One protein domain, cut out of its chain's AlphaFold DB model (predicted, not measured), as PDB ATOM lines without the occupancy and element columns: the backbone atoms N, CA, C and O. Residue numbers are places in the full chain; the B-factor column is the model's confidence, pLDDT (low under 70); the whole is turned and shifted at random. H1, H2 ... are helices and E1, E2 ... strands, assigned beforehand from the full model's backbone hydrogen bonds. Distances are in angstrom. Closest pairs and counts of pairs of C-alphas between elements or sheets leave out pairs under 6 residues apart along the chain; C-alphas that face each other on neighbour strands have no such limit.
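AT A GLANCE: This is residues 163 to 235 of the 291 residues of the protein "C-type lectin domain-containing protein" of Pundamilia nyererei (UniProt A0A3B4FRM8). A small twisted sheet of four strands, E1 to E4, forms the body, and the last part of one long helix, residues 228 to 235 of H1, sticks out as an arm. The 73 printed residues hold a mixed structure, E1 E2 E3 E4 H1 along the chain; the sheet, E1 - E2 - E3 - E4, is a meander, each strand the antiparallel neighbour of the one before. It is only just loose, close to compact, with radius of gyration of the C-alphas 13.9 A and spans of 50 by 21 by 20 A.

IN THESE COORDINATES: E1 is residues 172 to 175, from C-alpha 172 at (130.493, 187.874, 255.889). E2 is 181 to 185, E3 191 to 197 (18.9 A), E4 202 to 205. H1, 213 to 235, measures 34.6 A and ends at C-alpha 235 (115.635, 185.590, 277.636).

HOW THE PARTS SIT: Hairpins join E1 and E2 (N 174 to O 183, 2.9 A), E2 and E3 (N 182 to O 194, 2.8 A), and E3 and E4 (N 195 to O 204, 2.7 A). H1 only grazes the sheet, with residues 213 to 220; 11 of its 19 O i to N i+4 pairs are within hydrogen-bond range.

THE WHOLE: The printed part has no cut and no long link. Confidence is under 70 at residues 178 to 179, 199 to 200 and 224 to 235.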
ATOM      1  N   GLN A 163     136.130 183.661 240.739       74.12
ATOM      2  CA  GLN A 163     134.892 184.411 240.921       74.12
ATOM      3  C   GLN A 163     134.482 184.362 242.393       74.12
ATOM      4  O   GLN A 163     134.575 183.317 243.042       74.12
ATOM      5  N   ARG A 164     134.051 185.502 242.941       81.00
ATOM      6  CA  ARG A 164     133.639 185.589 244.344       81.00
ATOM      7  C   ARG A 164     132.532 184.552 244.607       81.00
ATOM      8  O   ARG A 164     131.505 184.601 243.933       81.00
ATOM      9  N   PRO A 165     132.711 183.627 245.565       84.88
ATOM     10  CA  PRO A 165     131.743 182.567 245.790       84.88
ATOM     11  C   PRO A 165     130.452 183.163 246.364       84.88
ATOM     12  O   PRO A 165     130.489 183.985 247.282       84.88
ATOM     13  N   SER A 166     129.308 182.748 245.821       88.62
ATOM     14  CA  SER A 166     127.991 183.143 246.327       88.62
ATOM     15  C   SER A 166     127.586 182.211 247.466       88.62
ATOM     16  O   SER A 166     127.257 181.051 247.218       88.62
ATOM     17  N   ILE A 167     127.656 182.708 248.704       91.25
ATOM     18  CA  ILE A 167     127.292 182.001 249.943       91.25
ATOM     19  C   ILE A 167     126.399 182.948 250.761       91.25
ATOM     20  O   ILE A 167     126.903 183.647 251.642       91.25
ATOM     21  N   PRO A 168     125.106 183.075 250.415       89.56
ATOM     22  CA  PRO A 168     124.213 184.042 251.055       89.56
ATOM     23  C   PRO A 168     123.981 183.763 252.549       89.56
ATOM     24  O   PRO A 168     123.661 184.683 253.294       89.56
ATOM     25  N   GLU A 169     124.176 182.523 253.001       92.00
ATOM     26  CA  GLU A 169     124.026 182.103 254.400       92.00
ATOM     27  C   GLU A 169     125.217 182.521 255.279       92.00
ATOM     28  O   GLU A 169     125.145 182.469 256.509       92.00
ATOM     29  N   ALA A 170     126.330 182.938 254.669       90.94
ATOM     30  CA  ALA A 170     127.477 183.449 255.402       90.94
ATOM     31  C   ALA A 170     127.170 184.834 255.985       90.94
ATOM     32  O   ALA A 170     126.609 185.707 255.327       90.94
ATOM     33  N   ARG A 171     127.631 185.074 257.214       92.06
ATOM     34  CA  ARG A 171     127.570 186.387 257.863       92.06
ATOM     35  C   ARG A 171     128.439 187.410 257.137       92.06
ATOM     36  O   ARG A 171     128.056 188.569 257.008       92.06
ATOM     37  N   SER A 172     129.638 187.013 256.708       91.75
ATOM     38  CA  SER A 172     130.493 187.874 255.889       91.75
ATOM     39  C   SER A 172     131.481 187.091 255.029       91.75
ATOM     40  O   SER A 172     131.878 185.975 255.353       91.75
ATOM     41  N   LEU A 173     131.892 187.716 253.927       91.56
ATOM     42  CA  LEU A 173     132.891 187.215 252.988       91.56
ATOM     43  C   LEU A 173     133.972 188.291 252.829       91.56
ATOM     44  O   LEU A 173     133.727 189.332 252.208       91.56
ATOM     45  N   LYS A 174     135.162 188.074 253.393       89.38
ATOM     46  CA  LYS A 174     136.255 189.063 253.406       89.38
ATOM     47  C   LYS A 174     137.408 188.611 252.518       89.38
ATOM     48  O   LYS A 174     137.954 187.535 252.725       89.38
ATOM     49  N   MET A 175     137.793 189.432 251.542       84.00
ATOM     50  CA  MET A 175     139.003 189.198 250.743       84.00
ATOM     51  C   MET A 175     140.231 189.652 251.538       84.00
ATOM     52  O   MET A 175     140.251 190.785 252.011       84.00
ATOM     53  N   LEU A 176     141.241 188.789 251.680       79.69
ATOM     54  CA  LEU A 176     142.412 189.046 252.533       79.69
ATOM     55  C   LEU A 176     143.710 189.318 251.753       79.69
ATOM     56  O   LEU A 176     144.587 190.008 252.259       79.69
ATOM     57  N   SER A 177     143.853 188.807 250.525       71.31
ATOM     58  CA  SER A 177     145.124 188.881 249.773       71.31
ATOM     59  C   SER A 177     144.930 189.210 248.290       71.31
ATOM     60  O   SER A 177     145.487 188.534 247.433       71.31
ATOM     61  N   GLY A 178     144.098 190.208 247.966       61.34
ATOM     62  CA  GLY A 178     143.921 190.667 246.578       61.34
ATOM     63  C   GLY A 178     143.418 189.561 245.640       61.34
ATOM     64  O   GLY A 178     144.093 189.203 244.685       61.34
ATOM     65  N   ASN A 179     142.241 189.004 245.951       68.00
ATOM     66  CA  ASN A 179     141.550 187.911 245.238       68.00
ATOM     67  C   ASN A 179     142.156 186.498 245.364       68.00
ATOM     68  O   ASN A 179     141.571 185.554 244.841       68.00
ATOM     69  N   MET A 180     143.259 186.314 246.101       77.50
ATOM     70  CA  MET A 180     143.872 184.986 246.296       77.50
ATOM     71  C   MET A 180     143.411 184.242 247.559       77.50
ATOM     72  O   MET A 180     143.557 183.026 247.637       77.50
ATOM     73  N   LYS A 181     142.841 184.941 248.546       88.50
ATOM     74  CA  LYS A 181     142.298 184.339 249.774       88.50
ATOM     75  C   LYS A 181     141.013 185.051 250.179       88.50
ATOM     76  O   LYS A 181     140.991 186.287 250.233       88.50
ATOM     77  N   ILE A 182     139.969 184.283 250.468       90.44
ATOM     78  CA  ILE A 182     138.700 184.773 251.002       90.44
ATOM     79  C   ILE A 182     138.367 184.030 252.292       90.44
ATOM     80  O   ILE A 182     138.436 182.806 252.358       90.44
ATOM     81  N   GLN A 183     138.005 184.786 253.318       93.62
ATOM     82  CA  GLN A 183     137.502 184.258 254.574       93.62
ATOM     83  C   GLN A 183     135.977 184.311 254.559       93.62
ATOM     84  O   GLN A 183     135.382 185.383 254.408       93.62
ATOM     85  N   VAL A 184     135.357 183.148 254.715       94.19
ATOM     86  CA  VAL A 184     133.915 182.970 254.876       94.19
ATOM     87  C   VAL A 184     133.634 182.863 256.367       94.19
ATOM     88  O   VAL A 184     134.049 181.906 257.014       94.19
ATOM     89  N   GLN A 185     132.936 183.842 256.927       94.00
ATOM     90  CA  GLN A 185     132.504 183.824 258.320       94.00
ATOM     91  C   GLN A 185     131.018 183.467 258.367       94.00
ATOM     92  O   GLN A 185     130.206 184.197 257.795       94.00
ATOM     93  N   CYS A 186     130.654 182.375 259.041       93.12
ATOM     94  CA  CYS A 186     129.253 182.040 259.304       93.12
ATOM     95  C   CYS A 186     128.731 182.834 260.526       93.12
ATOM     96  O   CYS A 186     129.459 183.625 261.127       93.12
ATOM     97  N   TRP A 187     127.455 182.666 260.885       83.44
ATOM     98  CA  TRP A 187     126.865 183.346 262.050       83.44
ATOM     99  C   TRP A 187     127.363 182.796 263.396       83.44
ATOM    100  O   TRP A 187     127.512 183.560 264.344       83.44
ATOM    101  N   SER A 188     127.744 181.515 263.449       78.12
ATOM    102  CA  SER A 188     128.436 180.914 264.596       78.12
ATOM    103  C   SER A 188     129.936 181.258 264.626       78.12
ATOM    104  O   SER A 188     130.452 182.005 263.799       78.12
ATOM    105  N   SER A 189     130.689 180.656 265.554       81.38
ATOM    106  CA  SER A 189     132.161 180.720 265.587       81.38
ATOM    107  C   SER A 189     132.853 179.958 264.441       81.38
ATOM    108  O   SER A 189     134.076 179.828 264.454       81.38
ATOM    109  N   ILE A 190     132.099 179.429 263.471       89.06
ATOM    110  CA  ILE A 190     132.633 178.701 262.316       89.06
ATOM    111  C   ILE A 190     133.108 179.695 261.253       89.06
ATOM    112  O   ILE A 190     132.394 180.622 260.858       89.06
ATOM    113  N   SER A 191     134.322 179.468 260.757       91.88
ATOM    114  CA  SER A 191     134.891 180.212 259.638       91.88
ATOM    115  C   SER A 191     135.672 179.282 258.717       91.88
ATOM    116  O   SER A 191     136.251 178.295 259.171       91.88
ATOM    117  N   PHE A 192     135.661 179.600 257.425       93.25
ATOM    118  CA  PHE A 192     136.401 178.882 256.396       93.25
ATOM    119  C   PHE A 192     137.342 179.836 255.683       93.25
ATOM    120  O   PHE A 192     136.923 180.885 255.194       93.25
ATOM    121  N   ASP A 193     138.591 179.419 255.553       93.06
ATOM    122  CA  ASP A 193     139.582 180.113 254.752       93.06
ATOM    123  C   ASP A 193     139.703 179.403 253.402       93.06
ATOM    124  O   ASP A 193     140.138 178.250 253.317       93.06
ATOM    125  N   LEU A 194     139.284 180.095 252.341       92.81
ATOM    126  CA  LEU A 194     139.381 179.609 250.972       92.81
ATOM    127  C   LEU A 194     140.530 180.309 250.255       92.81
ATOM    128  O   LEU A 194     140.625 181.537 250.242       92.81
ATOM    129  N   VAL A 195     141.382 179.522 249.619       90.69
ATOM    130  CA  VAL A 195     142.536 179.963 248.843       90.69
ATOM    131  C   VAL A 195     142.265 179.684 247.368       90.69
ATOM    132  O   VAL A 195     141.961 178.557 246.979       90.69
ATOM    133  N   CYS A 196     142.363 180.716 246.537       86.88
ATOM    134  CA  CYS A 196     142.230 180.606 245.091       86.88
ATOM    135  C   CYS A 196     143.541 180.060 244.514       86.88
ATOM    136  O   CYS A 196     144.557 180.756 244.520       86.88
ATOM    137  N   SER A 197     143.553 178.795 244.086       83.62
ATOM    138  CA  SER A 197     144.786 178.125 243.653       83.62
ATOM    139  C   SER A 197     144.544 176.901 242.757       83.62
ATOM    140  O   SER A 197     143.443 176.348 242.689       83.62
ATOM    141  N   GLY A 198     145.607 176.460 242.080       70.81
ATOM    142  CA  GLY A 198     145.615 175.311 241.169       70.81
ATOM    143  C   GLY A 198     145.584 175.691 239.686       70.81
ATOM    144  O   GLY A 198     145.509 176.866 239.337       70.81
ATOM    145  N   GLU A 199     145.651 174.671 238.830       65.44
ATOM    146  CA  GLU A 199     145.462 174.758 237.376       65.44
ATOM    147  C   GLU A 199     144.445 173.668 236.976       65.44
ATOM    148  O   GLU A 199     144.811 172.491 236.963       65.44
ATOM    149  N   PRO A 200     143.154 174.001 236.760       63.62
ATOM    150  CA  PRO A 200     142.563 175.345 236.700       63.62
ATOM    151  C   PRO A 200     142.472 176.048 238.067       63.62
ATOM    152  O   PRO A 200     142.402 175.405 239.118       63.62
ATOM    153  N   THR A 201     142.457 177.386 238.041       75.81
ATOM    154  CA  THR A 201     142.376 178.226 239.245       75.81
ATOM    155  C   THR A 201     140.984 178.125 239.872       75.81
ATOM    156  O   THR A 201     140.008 178.607 239.301       75.81
ATOM    157  N   VAL A 202     140.877 177.507 241.051       85.12
ATOM    158  CA  VAL A 202     139.598 177.294 241.752       85.12
ATOM    159  C   VAL A 202     139.729 177.563 243.250       85.12
ATOM    160  O   VAL A 202     140.833 177.592 243.798       85.12
ATOM    161  N   TRP A 203     138.599 177.754 243.934       89.44
ATOM    162  CA  TRP A 203     138.589 177.859 245.393       89.44
ATOM    163  C   TRP A 203     138.937 176.514 246.036       89.44
ATOM    164  O   TRP A 203     138.322 175.484 245.748       89.44
ATOM    165  N   ARG A 204     139.917 176.538 246.934       91.69
ATOM    166  CA  ARG A 204     140.378 175.394 247.724       91.69
ATOM    167  C   ARG A 204     140.398 175.758 249.198       91.69
ATOM    168  O   ARG A 204     140.494 176.928 249.540       91.69
ATOM    169  N   LEU A 205     140.294 174.767 250.067       91.44
ATOM    170  CA  LEU A 205     140.557 174.946 251.492       91.44
ATOM    171  C   LEU A 205     142.061 175.169 251.715       91.44
ATOM    172  O   LEU A 205     142.879 174.841 250.856       91.44
ATOM    173  N   GLU A 206     142.440 175.685 252.883       88.50
ATOM    174  CA  GLU A 206     143.852 175.926 253.228       88.50
ATOM    175  C   GLU A 206     144.715 174.647 253.188       88.50
ATOM    176  O   GLU A 206     145.904 174.704 252.892       88.50
ATOM    177  N   ASN A 207     144.101 173.475 253.380       86.50
ATOM    178  CA  ASN A 207     144.753 172.169 253.234       86.50
ATOM    179  C   ASN A 207     144.926 171.701 251.767       86.50
ATOM    180  O   ASN A 207     145.371 170.579 251.535       86.50
ATOM    181  N   GLY A 208     144.542 172.517 250.777       84.12
ATOM    182  CA  GLY A 208     144.655 172.229 249.341       84.12
ATOM    183  C   GLY A 208     143.490 171.435 248.726       84.12
ATOM    184  O   GLY A 208     143.413 171.317 247.495       84.12
ATOM    185  N   ALA A 209     142.557 170.924 249.535       88.88
ATOM    186  CA  ALA A 209     141.378 170.214 249.042       88.88
ATOM    187  C   ALA A 209     140.425 171.154 248.281       88.88
ATOM    188  O   ALA A 209     140.341 172.346 248.580       88.88
ATOM    189  N   LEU A 210     139.684 170.624 247.302       89.50
ATOM    190  CA  LEU A 210     138.672 171.399 246.575       89.50
ATOM    191  C   LEU A 210     137.602 171.922 247.541       89.50
ATOM    192  O   LEU A 210     137.055 171.160 248.339       89.50
ATOM    193  N   ALA A 211     137.294 173.219 247.461       91.06
ATOM    194  CA  ALA A 211     136.266 173.808 248.304       91.06
ATOM    195  C   ALA A 211     134.881 173.382 247.806       91.06
ATOM    196  O   ALA A 211     134.432 173.794 246.734       91.06
ATOM    197  N   ASN A 212     134.173 172.580 248.599       92.69
ATOM    198  CA  ASN A 212     132.781 172.256 248.324       92.69
ATOM    199  C   ASN A 212     131.889 173.401 248.820       92.69
ATOM    200  O   ASN A 212     131.457 173.422 249.974       92.69
ATOM    201  N   ILE A 213     131.632 174.368 247.937       90.06
ATOM    202  CA  ILE A 213     130.827 175.553 248.260       90.06
ATOM    203  C   ILE A 213     129.421 175.158 248.742       90.06
ATOM    204  O   ILE A 213     128.896 175.794 249.649       90.06
ATOM    205  N   THR A 214     128.834 174.082 248.211       91.12
ATOM    206  CA  THR A 214     127.525 173.573 248.654       91.12
ATOM    207  C   THR A 214     127.565 173.081 250.099       91.12
ATOM    208  O   THR A 214     126.676 173.412 250.879       91.12
ATOM    209  N   ALA A 215     128.612 172.352 250.491       92.00
ATOM    210  CA  ALA A 215     128.783 171.917 251.878       92.00
ATOM    211  C   ALA A 215     128.977 173.109 252.831       92.00
ATOM    212  O   ALA A 215     128.376 173.142 253.901       92.00
ATOM    213  N   ILE A 216     129.746 174.123 252.417       92.19
ATOM    214  CA  ILE A 216     129.952 175.346 253.209       92.19
ATOM    215  C   ILE A 216     128.633 176.105 253.411       92.19
ATOM    216  O   ILE A 216     128.369 176.573 254.518       92.19
ATOM    217  N   LYS A 217     127.787 176.205 252.374       92.69
ATOM    218  CA  LYS A 217     126.442 176.800 252.489       92.69
ATOM    219  C   LYS A 217     125.602 176.089 253.543       92.69
ATOM    220  O   LYS A 217     125.042 176.751 254.412       92.69
ATOM    221  N   ILE A 218     125.556 174.755 253.491       91.38
ATOM    222  CA  ILE A 218     124.817 173.932 254.461       91.38
ATOM    223  C   ILE A 218     125.343 174.177 255.880       91.38
ATOM    224  O   ILE A 218     124.555 174.386 256.800       91.38
ATOM    225  N   GLU A 219     126.663 174.218 256.062       91.56
ATOM    226  CA  GLU A 219     127.258 174.430 257.384       91.56
ATOM    227  C   GLU A 219     126.946 175.830 257.943       91.56
ATOM    228  O   GLU A 219     126.537 175.966 259.099       91.56
ATOM    229  N   CYS A 220     127.060 176.879 257.118       90.69
ATOM    230  CA  CYS A 220     126.660 178.227 257.528       90.69
ATOM    231  C   CYS A 220     125.150 178.330 257.810       90.69
ATOM    232  O   CYS A 220     124.765 179.063 258.721       90.69
ATOM    233  N   ALA A 221     124.301 177.594 257.085       89.75
ATOM    234  CA  ALA A 221     122.861 177.545 257.339       89.75
ATOM    235  C   ALA A 221     122.523 176.851 258.669       89.75
ATOM    236  O   ALA A 221     121.662 177.313 259.407       89.75
ATOM    237  N   ASN A 222     123.220 175.769 259.021       86.75
ATOM    238  CA  ASN A 222     123.009 175.081 260.300       86.75
ATOM    239  C   ASN A 222     123.483 175.927 261.492       86.75
ATOM    240  O   ASN A 222     122.908 175.878 262.583       86.75
ATOM    241  N   ALA A 223     124.527 176.733 261.287       78.62
ATOM    242  CA  ALA A 223     125.071 177.625 262.300       78.62
ATOM    243  C   ALA A 223     124.074 178.689 262.796       78.62
ATOM    244  O   ALA A 223     124.143 179.054 263.970       78.62
ATOM    245  N   THR A 224     123.148 179.166 261.955       66.50
ATOM    246  CA  THR A 224     122.146 180.175 262.355       66.50
ATOM    247  C   THR A 224     121.117 179.609 263.339       66.50
ATOM    248  O   THR A 224     120.740 180.286 264.293       66.50
ATOM    249  N   GLN A 225     120.734 178.338 263.187       60.41
ATOM    250  CA  GLN A 225     119.739 177.678 264.048       60.41
ATOM    251  C   GLN A 225     120.241 177.452 265.483       60.41
ATOM    252  O   GLN A 225     119.459 177.368 266.434       60.41
ATOM    253  N   LYS A 226     121.562 177.342 265.670       56.94
ATOM    254  CA  LYS A 226     122.160 177.091 266.988       56.94
ATOM    255  C   LYS A 226     122.097 178.318 267.904       56.94
ATOM    256  O   LYS A 226     121.984 178.161 269.119       56.94
ATOM    257  N   GLU A 227     122.154 179.520 267.336       54.97
ATOM    258  CA  GLU A 227     122.134 180.773 268.096       54.97
ATOM    259  C   GLU A 227     120.710 181.105 268.573       54.97
ATOM    260  O   GLU A 227     120.522 181.423 269.749       54.97
ATOM    261  N   GLU A 228     119.699 180.886 267.723       56.38
ATOM    262  CA  GLU A 228     118.282 181.116 268.045       56.38
ATOM    263  C   GLU A 228     117.814 180.289 269.253       56.38
ATOM    264  O   GLU A 228     117.197 180.820 270.181       56.38
ATOM    265  N   ASN A 229     118.216 179.017 269.322       57.12
ATOM    266  CA  ASN A 229     117.904 178.163 270.467       57.12
ATOM    267  C   ASN A 229     118.532 178.678 271.770       57.12
ATOM    268  O   ASN A 229     117.877 178.643 272.805       57.12
ATOM    269  N   SER A 230     119.771 179.181 271.751       58.69
ATOM    270  CA  SER A 230     120.464 179.646 272.967       58.69
ATOM    271  C   SER A 230     119.899 180.952 273.542       58.69
ATOM    272  O   SER A 230     119.802 181.098 274.764       58.69
ATOM    273  N   VAL A 231     119.459 181.868 272.674       59.53
ATOM    274  CA  VAL A 231     118.883 183.168 273.059       59.53
ATOM    275  C   VAL A 231     117.508 182.996 273.717       59.53
ATOM    276  O   VAL A 231     117.141 183.757 274.620       59.53
ATOM    277  N   LEU A 232     116.756 181.966 273.322       59.19
ATOM    278  CA  LEU A 232     115.420 181.696 273.855       59.19
ATOM    279  C   LEU A 232     115.463 181.255 275.332       59.19
ATOM    280  O   LEU A 232     114.655 181.718 276.139       59.19
ATOM    281  N   TRP A 233     116.463 180.457 275.730       61.84
ATOM    282  CA  TRP A 233     116.653 180.058 277.134       61.84
ATOM    283  C   TRP A 233     117.110 181.223 278.022       61.84
ATOM    284  O   TRP A 233     116.588 181.384 279.127       61.84
ATOM    285  N   SER A 234     118.042 182.070 277.560       63.34
ATOM    286  CA  SER A 234     118.547 183.192 278.373       63.34
ATOM    287  C   SER A 234     117.496 184.279 278.599       63.34
ATOM    288  O   SER A 234     117.428 184.861 279.683       63.34
ATOM    289  N   THR A 235     116.654 184.530 277.594       67.06
ATOM    290  CA  THR A 235     115.635 185.590 277.636       67.06
ATOM    291  C   THR A 235     114.460 185.228 278.544       67.06
ATOM    292  O   THR A 235     113.840 186.121 279.109       67.06
TER     293      THR A 235